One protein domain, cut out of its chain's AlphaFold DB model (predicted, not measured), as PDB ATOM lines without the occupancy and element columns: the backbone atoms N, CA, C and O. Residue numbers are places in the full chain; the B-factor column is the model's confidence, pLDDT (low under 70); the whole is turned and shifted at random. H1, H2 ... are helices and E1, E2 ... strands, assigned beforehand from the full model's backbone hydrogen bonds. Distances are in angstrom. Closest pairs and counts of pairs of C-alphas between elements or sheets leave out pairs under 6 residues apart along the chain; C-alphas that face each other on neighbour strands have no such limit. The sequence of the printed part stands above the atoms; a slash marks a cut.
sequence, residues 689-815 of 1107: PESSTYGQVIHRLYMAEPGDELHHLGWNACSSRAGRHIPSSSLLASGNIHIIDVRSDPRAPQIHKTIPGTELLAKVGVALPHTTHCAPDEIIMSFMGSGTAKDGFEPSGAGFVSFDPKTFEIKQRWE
ATOM      1  N   PRO A 689      37.851   5.042  23.414       95.38
ATOM      2  CA  PRO A 689      38.694   5.446  22.280       95.38
ATOM      3  C   PRO A 689      38.838   4.384  21.181       95.38
ATOM      4  O   PRO A 689      39.167   4.714  20.045       95.38
ATOM      5  N   GLU A 690      38.583   3.113  21.503       95.94
ATOM      6  CA  GLU A 690      38.596   1.997  20.548       95.94
ATOM      7  C   GLU A 690      37.252   1.850  19.805       95.94
ATOM      8  O   GLU A 690      37.121   1.041  18.882       95.94
ATOM      9  N   SER A 691      36.226   2.607  20.209       96.94
ATOM     10  CA  SER A 691      34.909   2.597  19.577       96.94
ATOM     11  C   SER A 691      34.905   3.418  18.290       96.94
ATOM     12  O   SER A 691      35.405   4.539  18.232       96.94
ATOM     13  N   SER A 692      34.230   2.914  17.252       96.88
ATOM     14  CA  SER A 692      33.995   3.678  16.018       96.88
ATOM     15  C   SER A 692      33.121   4.921  16.227       96.88
ATOM     16  O   SER A 692      33.051   5.770  15.341       96.88
ATOM     17  N   THR A 693      32.428   5.005  17.366       97.19
ATOM     18  CA  THR A 693      31.580   6.136  17.763       97.19
ATOM     19  C   THR A 693      32.197   6.979  18.881       97.19
ATOM     20  O   THR A 693      31.483   7.771  19.484       97.19
ATOM     21  N   TYR A 694      33.500   6.842  19.164       97.25
ATOM     22  CA  TYR A 694      34.199   7.650  20.171       97.25
ATOM     23  C   TYR A 694      33.955   9.156  19.978       97.25
ATOM     24  O   TYR A 694      34.155   9.691  18.881       97.25
ATOM     25  N   GLY A 695      33.535   9.836  21.048       96.44
ATOM     26  CA  GLY A 695      33.220  11.263  21.030       96.44
ATOM     27  C   GLY A 695      31.939  11.601  20.263       96.44
ATOM     28  O   GLY A 695      31.846  12.677  19.683       96.44
ATOM     29  N   GLN A 696      30.965  10.687  20.209       97.25
ATOM     30  CA  GLN A 696      29.666  10.923  19.570       97.25
ATOM     31  C   GLN A 696      28.515  10.652  20.538       97.25
ATOM     32  O   GLN A 696      28.586   9.740  21.366       97.25
ATOM     33  N   VAL A 697      27.422  11.404  20.376       98.38
ATOM     34  CA  VAL A 697      26.127  11.090  20.989       98.38
ATOM     35  C   VAL A 697      25.547   9.854  20.297       98.38
ATOM     36  O   VAL A 697      25.127   9.906  19.138       98.38
ATOM     37  N   ILE A 698      25.520   8.733  21.013       97.94
ATOM     38  CA  ILE A 698      25.054   7.434  20.507       97.94
ATOM     39  C   ILE A 698      23.577   7.164  20.803       97.94
ATOM     40  O   ILE A 698      22.973   6.324  20.137       97.94
ATOM     41  N   HIS A 699      22.986   7.872  21.769       98.25
ATOM     42  CA  HIS A 699      21.568   7.761  22.114       98.25
ATOM     43  C   HIS A 699      21.026   9.067  22.695       98.25
ATOM     44  O   HIS A 699      21.765   9.829  23.318       98.25
ATOM     45  N   ARG A 700      19.728   9.303  22.483       97.31
ATOM     46  CA  ARG A 700      18.978  10.475  22.952       97.31
ATOM     47  C   ARG A 700      17.679   9.989  23.584       97.31
ATOM     48  O   ARG A 700      16.831   9.428  22.889       97.31
ATOM     49  N   LEU A 701      17.531  10.183  24.887       96.25
ATOM     50  CA  LEU A 701      16.288   9.905  25.601       96.25
ATOM     51  C   LEU A 701      15.535  11.218  25.806       96.25
ATOM     52  O   LEU A 701      15.851  11.959  26.731       96.25
ATOM     53  N   TYR A 702      14.571  11.505  24.937       94.50
ATOM     54  CA  TYR A 702      13.756  12.718  25.014       94.50
ATOM     55  C   TYR A 702      12.778  12.680  26.187       94.50
ATOM     56  O   TYR A 702      12.157  11.645  26.451       94.50
ATOM     57  N   MET A 703      12.644  13.816  26.872       91.75
ATOM     58  CA  MET A 703      11.607  14.028  27.877       91.75
ATOM     59  C   MET A 703      10.236  14.153  27.205       91.75
ATOM     60  O   MET A 703      10.124  14.322  25.988       91.75
ATOM     61  N   ALA A 704       9.174  14.001  27.996       86.88
ATOM     62  CA  ALA A 704       7.816  13.953  27.460       86.88
ATOM     63  C   ALA A 704       7.346  15.315  26.928       86.88
ATOM     64  O   ALA A 704       6.675  15.362  25.901       86.88
ATOM     65  N   GLU A 705       7.708  16.401  27.615       84.12
ATOM     66  CA  GLU A 705       7.199  17.744  27.345       84.12
ATOM     67  C   GLU A 705       8.352  18.764  27.251       84.12
ATOM     68  O   GLU A 705       9.379  18.598  27.913       84.12
ATOM     69  N   PRO A 706       8.214  19.826  26.439       85.06
ATOM     70  CA  PRO A 706       9.148  20.949  26.423       85.06
ATOM     71  C   PRO A 706       9.167  21.765  27.718       85.06
ATOM     72  O   PRO A 706       8.156  21.895  28.407       85.06
ATOM     73  N   GLY A 707      10.293  22.444  27.958       78.25
ATOM     74  CA  GLY A 707      10.416  23.458  29.011       78.25
ATOM     75  C   GLY A 707      10.800  22.922  30.388       78.25
ATOM     76  O   GLY A 707      10.572  23.620  31.375       78.25
ATOM     77  N   ASP A 708      11.362  21.714  30.441       84.19
ATOM     78  CA  ASP A 708      11.913  21.128  31.659       84.19
ATOM     79  C   ASP A 708      13.112  21.962  32.169       84.19
ATOM     80  O   ASP A 708      13.061  22.373  33.327       84.19
ATOM     81  N   GLU A 709      14.077  22.334  31.305       88.00
ATOM     82  CA  GLU A 709      15.377  22.982  31.615       88.00
ATOM     83  C   GLU A 709      16.357  22.016  32.311       88.00
ATOM     84  O   GLU A 709      16.887  22.331  33.378       88.00
ATOM     85  N   LEU A 710      16.558  20.812  31.746       90.94
ATOM     86  CA  LEU A 710      17.346  19.741  32.388       90.94
ATOM     87  C   LEU A 710      18.721  20.243  32.856       90.94
ATOM     88  O   LEU A 710      19.519  20.712  32.048       90.94
ATOM     89  N   HIS A 711      19.020  20.092  34.150       88.88
ATOM     90  CA  HIS A 711      20.203  20.713  34.754       88.88
ATOM     91  C   HIS A 711      21.139  19.682  35.399       88.88
ATOM     92  O   HIS A 711      22.089  19.243  34.752       88.88
ATOM     93  N   HIS A 712      20.838  19.224  36.620       88.62
ATOM     94  CA  HIS A 712      21.626  18.203  37.317       88.62
ATOM     95  C   HIS A 712      20.985  16.811  37.250       88.62
ATOM     96  O   HIS A 712      19.768  16.641  37.094       88.62
ATOM     97  N   LEU A 713      21.833  15.798  37.412       88.25
ATOM     98  CA  LEU A 713      21.509  14.401  37.597       88.25
ATOM     99  C   LEU A 713      22.181  13.826  38.842       88.25
ATOM    100  O   LEU A 713      23.368  14.029  39.085       88.25
ATOM    101  N   GLY A 714      21.446  12.987  39.565       86.12
ATOM    102  CA  GLY A 714      21.994  12.176  40.652       86.12
ATOM    103  C   GLY A 714      21.727  10.690  40.461       86.12
ATOM    104  O   GLY A 714      20.777  10.294  39.785       86.12
ATOM    105  N   TRP A 715      22.542   9.853  41.098       86.94
ATOM    106  CA  TRP A 715      22.274   8.421  41.211       86.94
ATOM    107  C   TRP A 715      21.321   8.144  42.376       86.94
ATOM    108  O   TRP A 715      21.447   8.718  43.457       86.94
ATOM    109  N   ASN A 716      20.388   7.209  42.203       81.12
ATOM    110  CA  ASN A 716      19.531   6.734  43.296       81.12
ATOM    111  C   ASN A 716      20.305   5.992  44.408       81.12
ATOM    112  O   ASN A 716      19.811   5.849  45.531       81.12
ATOM    113  N   ALA A 717      21.505   5.501  44.096       78.75
ATOM    114  CA  ALA A 717      22.424   4.856  45.019       78.75
ATOM    115  C   ALA A 717      23.879   5.046  44.570       78.75
ATOM    116  O   ALA A 717      24.165   5.055  43.378       78.75
ATOM    117  N   CYS A 718      24.784   5.145  45.541       79.81
ATOM    118  CA  CYS A 718      26.212   5.386  45.337       79.81
ATOM    119  C   CYS A 718      27.034   4.773  46.484       79.81
ATOM    120  O   CYS A 718      26.508   4.005  47.301       79.81
ATOM    121  N   SER A 719      28.319   5.125  46.570       80.25
ATOM    122  CA  SER A 719      29.268   4.697  47.614       80.25
ATOM    123  C   SER A 719      28.800   4.950  49.053       80.25
ATOM    124  O   SER A 719      29.215   4.224  49.958       80.25
ATOM    125  N   SER A 720      27.819   5.834  49.270       75.31
ATOM    126  CA  SER A 720      27.168   6.034  50.576       75.31
ATOM    127  C   SER A 720      26.451   4.777  51.093       75.31
ATOM    128  O   SER A 720      26.100   4.679  52.270       75.31
ATOM    129  N   ARG A 721      26.248   3.776  50.228       69.50
ATOM    130  CA  ARG A 721      25.644   2.470  50.536       69.50
ATOM    131  C   ARG A 721      26.595   1.293  50.301       69.50
ATOM    132  O   ARG A 721      26.115   0.190  50.020       69.50
ATOM    133  N   ALA A 722      27.911   1.512  50.395       53.78
ATOM    134  CA  ALA A 722      28.954   0.523  50.103       53.78
ATOM    135  C   ALA A 722      28.581  -0.912  50.539       53.78
ATOM    136  O   ALA A 722      28.174  -1.171  51.676       53.78
ATOM    137  N   GLY A 723      28.700  -1.860  49.603       41.25
ATOM    138  CA  GLY A 723      28.378  -3.275  49.821       41.25
ATOM    139  C   GLY A 723      26.913  -3.680  49.609       41.25
ATOM    140  O   GLY A 723      26.576  -4.842  49.855       41.25
ATOM    141  N   ARG A 724      26.031  -2.785  49.138       41.94
ATOM    142  CA  ARG A 724      24.654  -3.127  48.731       41.94
ATOM    143  C   ARG A 724      24.433  -2.864  47.242       41.94
ATOM    144  O   ARG A 724      24.655  -1.761  46.762       41.94
ATOM    145  N   HIS A 725      23.959  -3.888  46.535       35.81
ATOM    146  CA  HIS A 725      23.553  -3.804  45.135       35.81
ATOM    147  C   HIS A 725      22.279  -2.971  45.018       35.81
ATOM    148  O   HIS A 725      21.259  -3.333  45.613       35.81
ATOM    149  N   ILE A 726      22.315  -1.883  44.255       38.66
ATOM    150  CA  ILE A 726      21.110  -1.139  43.894       38.66
ATOM    151  C   ILE A 726      21.216  -0.784  42.408       38.66
ATOM    152  O   ILE A 726      22.250  -0.262  42.003       38.66
ATOM    153  N   PRO A 727      20.185  -1.082  41.596       37.00
ATOM    154  CA  PRO A 727      20.126  -0.618  40.218       37.00
ATOM    155  C   PRO A 727      20.328   0.884  40.156       37.00
ATOM    156  O   PRO A 727      19.565   1.606  40.788       37.00
ATOM    157  N   SER A 728      21.330   1.331  39.402       47.78
ATOM    158  CA  SER A 728      21.516   2.742  39.099       47.78
ATOM    159  C   SER A 728      20.333   3.210  38.253       47.78
ATOM    160  O   SER A 728      20.150   2.777  37.118       47.78
ATOM    161  N   SER A 729      19.505   4.071  38.828       46.78
ATOM    162  CA  SER A 729      18.621   4.957  38.086       46.78
ATOM    163  C   SER A 729      19.159   6.371  38.239       46.78
ATOM    164  O   SER A 729      19.522   6.758  39.353       46.78
ATOM    165  N   SER A 730      19.236   7.125  37.145       49.94
ATOM    166  CA  SER A 730      19.530   8.554  37.236       49.94
ATOM    167  C   SER A 730      18.237   9.320  37.502       49.94
ATOM    168  O   SER A 730      17.179   8.986  36.964       49.94
ATOM    169  N   LEU A 731      18.309  10.311  38.385       52.62
ATOM    170  CA  LEU A 731      17.254  11.293  38.594       52.62
ATOM    171  C   LEU A 731      17.665  12.555  37.857       52.62
ATOM    172  O   LEU A 731      18.664  13.152  38.235       52.62
ATOM    173  N   LEU A 732      16.916  12.935  36.827       53.97
ATOM    174  CA  LEU A 732      17.044  14.227  36.158       53.97
ATOM    175  C   LEU A 732      16.167  15.259  36.857       53.97
ATOM    176  O   LEU A 732      14.976  15.004  37.061       53.97
ATOM    177  N   ALA A 733      16.750  16.404  37.190       55.56
ATOM    178  CA  ALA A 733      16.079  17.500  37.867       55.56
ATOM    179  C   ALA A 733      15.934  18.703  36.934       55.56
ATOM    180  O   ALA A 733      16.931  19.361  36.634       55.56
ATOM    181  N   SER A 734      14.693  18.991  36.519       59.00
ATOM    182  CA  SER A 734      14.288  20.317  36.037       59.00
ATOM    183  C   SER A 734      12.779  20.402  35.788       59.00
ATOM    184  O   SER A 734      12.238  19.682  34.952       59.00
ATOM    185  N   GLY A 735      12.076  21.262  36.528       75.75
ATOM    186  CA  GLY A 735      10.609  21.337  36.499       75.75
ATOM    187  C   GLY A 735       9.947  20.067  37.055       75.75
ATOM    188  O   GLY A 735       9.397  20.085  38.157       75.75
ATOM    189  N   ASN A 736      10.032  18.972  36.303       88.81
ATOM    190  CA  ASN A 736       9.710  17.604  36.684       88.81
ATOM    191  C   ASN A 736      10.946  16.850  37.222       88.81
ATOM    192  O   ASN A 736      12.086  17.308  37.115       88.81
ATOM    193  N   ILE A 737      10.715  15.667  37.802       92.56
ATOM    194  CA  ILE A 737      11.778  14.710  38.143       92.56
ATOM    195  C   ILE A 737      11.605  13.463  37.281       92.56
ATOM    196  O   ILE A 737      10.566  12.800  37.358       92.56
ATOM    197  N   HIS A 738      12.628  13.099  36.509       92.88
ATOM    198  CA  HIS A 738      12.610  11.886  35.685       92.88
ATOM    199  C   HIS A 738      13.543  10.840  36.274       92.88
ATOM    200  O   HIS A 738      14.736  11.071  36.427       92.88
ATOM    201  N   ILE A 739      12.986   9.674  36.576       92.88
ATOM    202  CA  ILE A 739      13.712   8.492  37.007       92.88
ATOM    203  C   ILE A 739      14.001   7.676  35.756       92.88
ATOM    204  O   ILE A 739      13.074   7.227  35.077       92.88
ATOM    205  N   ILE A 740      15.277   7.475  35.461       91.56
ATOM    206  CA  ILE A 740      15.744   6.833  34.236       91.56
ATOM    207  C   ILE A 740      16.438   5.527  34.581       91.56
ATOM    208  O   ILE A 740      17.368   5.496  35.380       91.56
ATOM    209  N   ASP A 741      16.000   4.445  33.955       89.25
ATOM    210  CA  ASP A 741      16.672   3.158  33.993       89.25
ATOM    211  C   ASP A 741      17.862   3.167  33.026       89.25
ATOM    212  O   ASP A 741      17.691   3.204  31.805       89.25
ATOM    213  N   VAL A 742      19.069   3.121  33.593       87.75
ATOM    214  CA  VAL A 742      20.323   2.948  32.846       87.75
ATOM    215  C   VAL A 742      20.877   1.525  32.963       87.75
ATOM    216  O   VAL A 742      21.903   1.220  32.365       87.75
ATOM    217  N   ARG A 743      20.241   0.645  33.745       83.69
ATOM    218  CA  ARG A 743      20.704  -0.732  33.955       83.69
ATOM    219  C   ARG A 743      20.294  -1.631  32.801       83.69
ATOM    220  O   ARG A 743      21.094  -2.458  32.368       83.69
ATOM    221  N   SER A 744      19.050  -1.510  32.338       87.38
ATOM    222  CA  SER A 744      18.523  -2.393  31.289       87.38
ATOM    223  C   SER A 744      19.344  -2.316  29.998       87.38
ATOM    224  O   SER A 744      19.624  -3.346  29.384       87.38
ATOM    225  N   ASP A 745      19.750  -1.105  29.611       92.25
ATOM    226  CA  ASP A 745      20.715  -0.850  28.542       92.25
ATOM    227  C   ASP A 745      21.432   0.491  28.801       92.25
ATOM    228  O   ASP A 745      20.866   1.548  28.516       92.25
ATOM    229  N   PRO A 746      22.681   0.480  29.310       91.38
ATOM    230  CA  PRO A 746      23.438   1.708  29.557       91.38
ATOM    231  C   PRO A 746      23.686   2.547  28.297       91.38
ATOM    232  O   PRO A 746      23.885   3.754  28.371       91.38
ATOM    233  N   ARG A 747      23.686   1.937  27.105       95.38
ATOM    234  CA  ARG A 747      23.880   2.678  25.850       95.38
ATOM    235  C   ARG A 747      22.585   3.301  25.342       95.38
ATOM    236  O   ARG A 747      22.657   4.175  24.486       95.38
ATOM    237  N   ALA A 748      21.434   2.850  25.841       96.00
ATOM    238  CA  ALA A 748      20.119   3.355  25.473       96.00
ATOM    239  C   ALA A 748      19.164   3.431  26.685       96.00
ATOM    240  O   ALA A 748      18.193   2.666  26.745       96.00
ATOM    241  N   PRO A 749      19.408   4.357  27.638       93.88
ATOM    242  CA  PRO A 749      18.566   4.525  28.819       93.88
ATOM    243  C   PRO A 749      17.091   4.779  28.496       93.88
ATOM    244  O   PRO A 749      16.753   5.290  27.421       93.88
ATOM    245  N   GLN A 750      16.211   4.467  29.451       93.81
ATOM    246  CA  GLN A 750      14.757   4.617  29.308       93.81
ATOM    247  C   GLN A 750      14.119   5.261  30.538       93.81
ATOM    248  O   GLN A 750      14.546   5.026  31.664       93.81
ATOM    249  N   ILE A 751      13.053   6.040  30.341       92.44
ATOM    250  CA  ILE A 751      12.282   6.598  31.458       92.44
ATOM    251  C   ILE A 751      11.570   5.453  32.187       92.44
ATOM    252  O   ILE A 751      10.765   4.730  31.599       92.44
ATOM    253  N   HIS A 752      11.853   5.316  33.479       90.94
ATOM    254  CA  HIS A 752      11.171   4.397  34.382       90.94
ATOM    255  C   HIS A 752       9.929   5.042  35.010       90.94
ATOM    256  O   HIS A 752       8.869   4.423  35.078       90.94
ATOM    257  N   LYS A 753      10.058   6.290  35.474       91.31
ATOM    258  CA  LYS A 753       8.988   7.050  36.133       91.31
ATOM    259  C   LYS A 753       9.239   8.545  35.960       91.31
ATOM    260  O   LYS A 753      10.385   8.976  35.938       91.31
ATOM    261  N   THR A 754       8.176   9.336  35.910       92.62
ATOM    262  CA  THR A 754       8.256  10.798  36.001       92.62
ATOM    263  C   THR A 754       7.366  11.269  37.139       92.62
ATOM    264  O   THR A 754       6.226  10.819  37.255       92.62
ATOM    265  N   ILE A 755       7.897  12.149  37.982       93.06
ATOM    266  CA  ILE A 755       7.159  12.852  39.030       93.06
ATOM    267  C   ILE A 755       6.919  14.277  38.523       93.06
ATOM    268  O   ILE A 755       7.888  15.023  38.350       93.06
ATOM    269  N   PRO A 756       5.661  14.670  38.262       92.12
ATOM    270  CA  PRO A 756       5.361  16.005  37.773       92.12
ATOM    271  C   PRO A 756       5.722  17.099  38.785       92.12
ATOM    272  O   PRO A 756       5.452  16.963  39.980       92.12
ATOM    273  N   GLY A 757       6.220  18.239  38.305       90.00
ATOM    274  CA  GLY A 757       6.469  19.426  39.131       90.00
ATOM    275  C   GLY A 757       5.223  19.912  39.878       90.00
ATOM    276  O   GLY A 757       5.298  20.355  41.023       90.00
ATOM    277  N   THR A 758       4.041  19.749  39.276       91.25
ATOM    278  CA  THR A 758       2.751  20.067  39.910       91.25
ATOM    279  C   THR A 758       2.436  19.166  41.102       91.25
ATOM    280  O   THR A 758       1.819  19.624  42.064       91.25
ATOM    281  N   GLU A 759       2.875  17.906  41.080       93.81
ATOM    282  CA  GLU A 759       2.732  16.987  42.207       93.81
ATOM    283  C   GLU A 759       3.661  17.383  43.362       93.81
ATOM    284  O   GLU A 759       3.225  17.394  44.514       93.81
ATOM    285  N   LEU A 760       4.910  17.759  43.062       93.19
ATOM    286  CA  LEU A 760       5.877  18.259  44.050       93.19
ATOM    287  C   LEU A 760       5.362  19.528  44.732       93.19
ATOM    288  O   LEU A 760       5.327  19.602  45.964       93.19
ATOM    289  N   LEU A 761       4.878  20.485  43.940       92.94
ATOM    290  CA  LEU A 761       4.301  21.721  44.451       92.94
ATOM    291  C   LEU A 761       3.084  21.441  45.343       92.94
ATOM    292  O   LEU A 761       2.987  21.986  46.439       92.94
ATOM    293  N   ALA A 762       2.182  20.552  44.917       94.25
ATOM    294  CA  ALA A 762       0.978  20.227  45.675       94.25
ATOM    295  C   ALA A 762       1.262  19.454  46.976       94.25
ATOM    296  O   ALA A 762       0.585  19.684  47.978       94.25
ATOM    297  N   LYS A 763       2.225  18.524  46.972       94.56
ATOM    298  CA  LYS A 763       2.509  17.656  48.129       94.56
ATOM    299  C   LYS A 763       3.448  18.292  49.147       94.56
ATOM    300  O   LYS A 763       3.258  18.089  50.343       94.56
ATOM    301  N   VAL A 764       4.480  18.997  48.687       93.25
ATOM    302  CA  VAL A 764       5.578  19.474  49.547       93.25
ATOM    303  C   VAL A 764       5.962  20.938  49.306       93.25
ATOM    304  O   VAL A 764       6.847  21.439  49.992       93.25
ATOM    305  N   GLY A 765       5.263  21.652  48.413       92.69
ATOM    306  CA  GLY A 765       5.375  23.109  48.282       92.69
ATOM    307  C   GLY A 765       6.663  23.597  47.624       92.69
ATOM    308  O   GLY A 765       7.095  24.708  47.913       92.69
ATOM    309  N   VAL A 766       7.288  22.776  46.776       93.31
ATOM    310  CA  VAL A 766       8.583  23.080  46.146       93.31
ATOM    311  C   VAL A 766       8.498  23.090  44.624       93.31
ATOM    312  O   VAL A 766       7.655  22.416  44.031       93.31
ATOM    313  N   ALA A 767       9.412  23.823  44.001       92.44
ATOM    314  CA  ALA A 767       9.660  23.869  42.568       92.44
ATOM    315  C   ALA A 767      11.162  24.056  42.301       92.44
ATOM    316  O   ALA A 767      11.935  24.318  43.224       92.44
ATOM    317  N   LEU A 768      11.559  23.950  41.028       91.12
ATOM    318  CA  LEU A 768      12.949  24.105  40.583       91.12
ATOM    319  C   LEU A 768      13.894  23.118  41.296       91.12
ATOM    320  O   LEU A 768      14.741  23.551  42.086       91.12
ATOM    321  N   PRO A 769      13.717  21.799  41.070       93.12
ATOM    322  CA  PRO A 769      14.662  20.802  41.561       93.12
ATOM    323  C   PRO A 769      16.054  21.086  40.988       93.12
ATOM    324  O   PRO A 769      16.172  21.510  39.837       93.12
ATOM    325  N   HIS A 770      17.089  20.860  41.790       93.06
ATOM    326  CA  HIS A 770      18.467  21.158  41.419       93.06
ATOM    327  C   HIS A 770      19.381  19.961  41.733       93.06
ATOM    328  O   HIS A 770      19.328  18.965  41.016       93.06
ATOM    329  N   THR A 771      20.166  19.984  42.810       93.81
ATOM    330  CA  THR A 771      21.095  18.896  43.151       93.81
ATOM    331  C   THR A 771      20.363  17.679  43.691       93.81
ATOM    332  O   THR A 771      19.434  17.795  44.490       93.81
ATOM    333  N   THR A 772      20.827  16.485  43.321       92.56
ATOM    334  CA  THR A 772      20.355  15.217  43.885       92.56
ATOM    335  C   THR A 772      21.508  14.383  44.425       92.56
ATOM    336  O   THR A 772      22.420  14.032  43.682       92.56
ATOM    337  N   HIS A 773      21.403  13.953  45.684       92.25
ATOM    338  CA  HIS A 773      22.331  13.003  46.288       92.25
ATOM    339  C   HIS A 773      21.617  11.784  46.879       92.25
ATOM    340  O   HIS A 773      20.624  11.868  47.605       92.25
ATOM    341  N   CYS A 774      22.187  10.615  46.610       87.75
ATOM    342  CA  CYS A 774      21.903   9.362  47.302       87.75
ATOM    343  C   CYS A 774      22.423   9.420  48.740       87.75
ATOM    344  O   CYS A 774      23.621   9.579  48.949       87.75
ATOM    345  N   ALA A 775      21.556   9.201  49.726       88.75
ATOM    346  CA  ALA A 775      21.908   8.960  51.127       88.75
ATOM    347  C   ALA A 775      21.698   7.476  51.490       88.75
ATOM    348  O   ALA A 775      21.052   6.753  50.726       88.75
ATOM    349  N   PRO A 776      22.188   6.967  52.637       82.44
ATOM    350  CA  PRO A 776      22.063   5.549  52.996       82.44
ATOM    351  C   PRO A 776      20.641   4.970  52.926       82.44
ATOM    352  O   PRO A 776      20.461   3.859  52.429       82.44
ATOM    353  N   ASP A 777      19.634   5.743  53.340       85.31
ATOM    354  CA  ASP A 777      18.247   5.270  53.474       85.31
ATOM    355  C   ASP A 777      17.225   6.077  52.647       85.31
ATOM    356  O   ASP A 777      16.033   5.772  52.644       85.31
ATOM    357  N   GLU A 778      17.666   7.106  51.923       90.94
ATOM    358  CA  GLU A 778      16.808   7.957  51.091       90.94
ATOM    359  C   GLU A 778      17.582   8.601  49.943       90.94
ATOM    360  O   GLU A 778      18.805   8.506  49.883       90.94
ATOM    361  N   ILE A 779      16.861   9.216  49.013       92.62
ATOM    362  CA  ILE A 779      17.427  10.164  48.053       92.62
ATOM    363  C   ILE A 779      17.028  11.553  48.538       92.62
ATOM    364  O   ILE A 779      15.869  11.757  48.903       92.62
ATOM    365  N   ILE A 780      17.972  12.486  48.568       95.06
ATOM    366  CA  ILE A 780      17.733  13.875  48.957       95.06
ATOM    367  C   ILE A 780      17.944  14.734  47.718       95.06
ATOM    368  O   ILE A 780      18.901  14.522  46.973       95.06
ATOM    369  N   MET A 781      17.047  15.686  47.493       95.12
ATOM    370  CA  MET A 781      17.145  16.637  46.392       95.12
ATOM    371  C   MET A 781      16.905  18.052  46.904       95.12
ATOM    372  O   MET A 781      16.007  18.246  47.729       95.12
ATOM    373  N   SER A 782      17.689  19.013  46.421       95.75
ATOM    374  CA  SER A 782      17.499  20.434  46.699       95.75
ATOM    375  C   SER A 782      16.517  21.074  45.723       95.75
ATOM    376  O   SER A 782      16.358  20.653  44.577       95.75
ATOM    377  N   PHE A 783      15.839  22.107  46.210       94.62
ATOM    378  CA  PHE A 783      14.867  22.903  45.482       94.62
ATOM    379  C   PHE A 783      15.155  24.380  45.718       94.62
ATOM    380  O   PHE A 783      15.445  24.792  46.845       94.62
ATOM    381  N   MET A 784      15.058  25.179  44.658       93.44
ATOM    382  CA  MET A 784      15.436  26.597  44.701       93.44
ATOM    383  C   MET A 784      14.278  27.534  45.072       93.44
ATOM    384  O   MET A 784      14.512  28.709  45.350       93.44
ATOM    385  N   GLY A 785      13.037  27.042  45.098       92.69
ATOM    386  CA  GLY A 785      11.878  27.864  45.433       92.69
ATOM    387  C   GLY A 785      10.546  27.136  45.295       92.69
ATOM    388  O   GLY A 785      10.459  25.925  45.490       92.69
ATOM    389  N   SER A 786       9.506  27.885  44.943       92.81
ATOM    390  CA  SER A 786       8.143  27.404  44.696       92.81
ATOM    391  C   SER A 786       7.499  28.187  43.548       92.81
ATOM    392  O   SER A 786       8.077  29.144  43.028       92.81
ATOM    393  N   GLY A 787       6.306  27.764  43.128       91.19
ATOM    394  CA  GLY A 787       5.561  28.388  42.036       91.19
ATOM    395  C   GLY A 787       5.685  27.636  40.713       91.19
ATOM    396  O   GLY A 787       6.081  26.470  40.670       91.19
ATOM    397  N   THR A 788       5.288  28.289  39.623       86.94
ATOM    398  CA  THR A 788       5.252  27.690  38.280       86.94
ATOM    399  C   THR A 788       5.800  28.662  37.243       86.94
ATOM    400  O   THR A 788       5.779  29.874  37.441       86.94
ATOM    401  N   ALA A 789       6.211  28.159  36.077       80.75
ATOM    402  CA  ALA A 789       6.632  29.024  34.973       80.75
ATOM    403  C   ALA A 789       5.524  30.001  34.517       80.75
ATOM    404  O   ALA A 789       5.826  31.071  33.990       80.75
ATOM    405  N   LYS A 790       4.247  29.645  34.724       82.56
ATOM    406  CA  LYS A 790       3.089  30.466  34.355       82.56
ATOM    407  C   LYS A 790       2.793  31.560  35.382       82.56
ATOM    408  O   LYS A 790       2.524  32.691  34.989       82.56
ATOM    409  N   ASP A 791       2.813  31.213  36.665       86.06
ATOM    410  CA  ASP A 791       2.418  32.117  37.754       86.06
ATOM    411  C   ASP A 791       3.610  32.919  38.306       86.06
ATOM    412  O   ASP A 791       3.425  33.932  38.978       86.06
ATOM    413  N   GLY A 792       4.830  32.502  37.967       88.56
ATOM    414  CA  GLY A 792       6.078  33.024  38.505       88.56
ATOM    415  C   GLY A 792       6.662  32.101  39.572       88.56
ATOM    416  O   GLY A 792       5.946  31.354  40.243       88.56
ATOM    417  N   PHE A 793       7.986  32.158  39.708       91.88
ATOM    418  CA  PHE A 793       8.713  31.489  40.780       91.88
ATOM    419  C   PHE A 793       9.040  32.470  41.900       91.88
ATOM    420  O   PHE A 793       9.340  33.638  41.643       91.88
ATOM    421  N   GLU A 794       9.029  31.968  43.128       92.81
ATOM    422  CA  GLU A 794       9.372  32.708  44.339       92.81
ATOM    423  C   GLU A 794      10.384  31.917  45.179       92.81
ATOM    424  O   GLU A 794      10.406  30.686  45.109       92.81
ATOM    425  N   PRO A 795      11.218  32.589  45.995       91.44
ATOM    426  CA  PRO A 795      12.214  31.915  46.835       91.44
ATOM    427  C   PRO A 795      11.592  31.107  47.985       91.44
ATOM    428  O   PRO A 795      12.246  30.247  48.576       91.44
ATOM    429  N   SER A 796      10.322  31.361  48.317       88.88
ATOM    430  CA  SER A 796       9.569  30.551  49.272       88.88
ATOM    431  C   SER A 796       9.585  29.084  48.829       88.88
ATOM    432  O   SER A 796       9.441  28.794  47.650       88.88
ATOM    433  N   GLY A 797       9.795  28.144  49.750       85.50
ATOM    434  CA  GLY A 797       9.883  26.719  49.404       85.50
ATOM    435  C   GLY A 797      11.295  26.204  49.101       85.50
ATOM    436  O   GLY A 797      11.469  24.986  49.035       85.50
ATOM    437  N   ALA A 798      12.314  27.072  49.040       92.00
ATOM    438  CA  ALA A 798      13.711  26.635  49.031       92.00
ATOM    439  C   ALA A 798      13.994  25.625  50.163       92.00
ATOM    440  O   ALA A 798      13.409  25.722  51.248       92.00
ATOM    441  N   GLY A 799      14.828  24.621  49.889       93.00
ATOM    442  CA  GLY A 799      15.123  23.544  50.836       93.00
ATOM    443  C   GLY A 799      15.218  22.181  50.163       93.00
ATOM    444  O   GLY A 799      15.583  22.093  48.993       93.00
ATOM    445  N   PHE A 800      14.862  21.116  50.879       95.50
ATOM    446  CA  PHE A 800      15.143  19.745  50.450       95.50
ATOM    447  C   PHE A 800      13.923  18.826  50.545       95.50
ATOM    448  O   PHE A 800      13.050  18.980  51.401       95.50
ATOM    449  N   VAL A 801      13.866  17.814  49.682       95.25
ATOM    450  CA  VAL A 801      12.843  16.759  49.734       95.25
ATOM    451  C   VAL A 801      13.518  15.398  49.778       95.25
ATOM    452  O   VAL A 801      14.490  15.141  49.071       95.25
ATOM    453  N   SER A 802      12.989  14.525  50.633       95.44
ATOM    454  CA  SER A 802      13.395  13.128  50.730       95.44
ATOM    455  C   SER A 802      12.498  12.240  49.872       95.44
ATOM    456  O   SER A 802      11.269  12.328  49.945       95.44
ATOM    457  N   PHE A 803      13.106  11.321  49.130       94.19
ATOM    458  CA  PHE A 803      12.425  10.326  48.306       94.19
ATOM    459  C   PHE A 803      12.801   8.917  48.753       94.19
ATOM    460  O   PHE A 803      13.916   8.661  49.224       94.19
ATOM    461  N   ASP A 804      11.861   7.985  48.611       91.12
ATOM    462  CA  ASP A 804      12.142   6.574  48.839       91.12
ATOM    463  C   ASP A 804      13.062   6.046  47.726       91.12
ATOM    464  O   ASP A 804      12.754   6.195  46.544       91.12
ATOM    465  N   PRO A 805      14.192   5.409  48.062       84.56
ATOM    466  CA  PRO A 805      15.190   5.034  47.069       84.56
ATOM    467  C   PRO A 805      14.818   3.789  46.252       84.56
ATOM    468  O   PRO A 805      15.544   3.433  45.327       84.56
ATOM    469  N   LYS A 806      13.748   3.079  46.631       83.06
ATOM    470  CA  LYS A 806      13.256   1.881  45.942       83.06
ATOM    471  C   LYS A 806      12.026   2.184  45.099       83.06
ATOM    472  O   LYS A 806      11.910   1.661  43.998       83.06
ATOM    473  N   THR A 807      11.092   2.970  45.630       88.75
ATOM    474  CA  THR A 807       9.817   3.276  44.958       88.75
ATOM    475  C   THR A 807       9.823   4.629  44.252       88.75
ATOM    476  O   THR A 807       8.932   4.906  43.442       88.75
ATOM    477  N   PHE A 808      10.809   5.478  44.557       91.06
ATOM    478  CA  PHE A 808      10.894   6.860  44.085       91.06
ATOM    479  C   PHE A 808       9.648   7.680  44.451       91.06
ATOM    480  O   PHE A 808       9.242   8.582  43.724       91.06
ATOM    481  N   GLU A 809       8.960   7.318  45.533       93.50
ATOM    482  CA  GLU A 809       7.844   8.099  46.064       93.50
ATOM    483  C   GLU A 809       8.367   9.280  46.885       93.50
ATOM    484  O   GLU A 809       9.360   9.159  47.611       93.50
ATOM    485  N   ILE A 810       7.673  10.417  46.792       95.06
ATOM    486  CA  ILE A 810       7.923  11.587  47.641       95.06
ATOM    487  C   ILE A 810       7.604  11.191  49.087       95.06
ATOM    488  O   ILE A 810       6.466  10.822  49.382       95.06
ATOM    489  N   LYS A 811       8.585  11.286  49.994       94.06
ATOM    490  CA  LYS A 811       8.365  11.024  51.425       94.06
ATOM    491  C   LYS A 811       7.838  12.280  52.108       94.06
ATOM    492  O   LYS A 811       6.681  12.331  52.507       94.06
ATOM    493  N   GLN A 812       8.704  13.278  52.253       93.56
ATOM    494  CA  GLN A 812       8.433  14.530  52.958       93.56
ATOM    495  C   GLN A 812       9.562  15.540  52.697       93.56
ATOM    496  O   GLN A 812      10.588  15.189  52.106       93.56
ATOM    497  N   ARG A 813       9.395  16.773  53.186       93.88
ATOM    498  CA  ARG A 813      10.506  17.719  53.370       93.88
ATOM    499  C   ARG A 813      11.599  17.075  54.224       93.88
ATOM    500  O   ARG A 813      11.282  16.327  55.149       93.88
ATOM    501  N   TRP A 814      12.867  17.283  53.888       94.81
ATOM    502  CA  TRP A 814      13.944  16.667  54.668       94.81
ATOM    503  C   TRP A 814      14.091  17.354  56.026       94.81
ATOM    504  O   TRP A 814      14.278  16.670  57.026       94.81
ATOM    505  N   GLU A 815      13.958  18.676  56.063       92.38
ATOM    506  CA  GLU A 815      14.041  19.500  57.263       92.38
ATOM    507  C   GLU A 815      13.021  19.049  58.318       92.38
ATOM    508  O   GLU A 815      11.884  18.683  58.004       92.38
TER     509      GLU A 815
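This is residues 689 to 815 of the 1107 residues of the protein "Selenbp1 protein" of Symbiodinium natans (UniProt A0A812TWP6). Two strongly twisted sheets, E2 to E5 and E6 to E10, form a sandwich, with E6 of the one packed on E2 and E3 of the other; the five-stranded sheet E6 to E10 curls round the short helix H1. A strand outside both sheets, E1, follows residues 689 to 696, which stand free and stick out as a tail. The 127 printed residues hold one named helix and ten named strands in the order E1 E2 E3 E4 E5 H1 E6 E7 E8 E9 E10, and the class is mostly strand. The second sheet has the order E2 E3 E4 E5, all antiparallel; the first is branched, its neighbour pairs also antiparallel. The whole is compact, with a radius of gyration of the C-alphas of 15.5 A and spans of 50 by 36 by 20 A.

Find C-alpha 779 at (17.427, 10.164, 48.053); there E7, residues 779 to 788, begins its 23.5 A. E7 bends by 71 degrees at residue 784. In the same sheet look for E6, residues 767 to 774, 19.6 A, which bends by 60 degrees at residue 770, then E8, residues 792 to 794, E9, residues 799 to 803, 13.7 A, and E10, residues 810 to 813, ending at C-alpha 813 (10.506, 17.719, 53.370). H1 is residues 757 to 764, 10.5 A. The other sheet is E2, 712 to 715, E3, 729 to 734, 16.1 A, E4, 736 to 741, 16.3 A, and E5, 750 to 755, 14.8 A. E1, residues 697 to 702, starts at C-alpha 697 (26.127, 11.090, 20.989).

Look first beside E7: E6 is on one side, E8 and E9 on the other. N 770 and O 782 of the E6 and E7 hairpin are 2.9 A apart, N 786 and O 794 of E7 and E8 2.9 A, N 783 and O 799 of E7 and E9 2.8 A, and N 811 and O 802 of E9 and E10 2.9 A, each within hydrogen-bond range. E2 to E5 and E6 to E8 are meanders, each strand the antiparallel neighbour of the one before. Within hydrogen-bond range too are N 731 and O 714 of the E2 and E3 hairpin at 2.8 A, N 736 and O 734 of the E3 and E4 hairpin at 2.7 A, and N 739 and O 753 of the E4 and E5 hairpin at 2.8 A. The closest C-alphas of E2 and E6 are Gly 714 and Thr 772, 4.7 A. In H1 every O i to N i+4 pair is within hydrogen-bond range. E1 pairs with no named strand.

The C-alphas of Glu 690 and Asp 791 are the two farthest apart, 50.1 A. The printed part has no cut. The link E2 to E3, 13 residues, is long. Mean pLDDT of the printed part is 86.2; residues 721 to 734 are under 70.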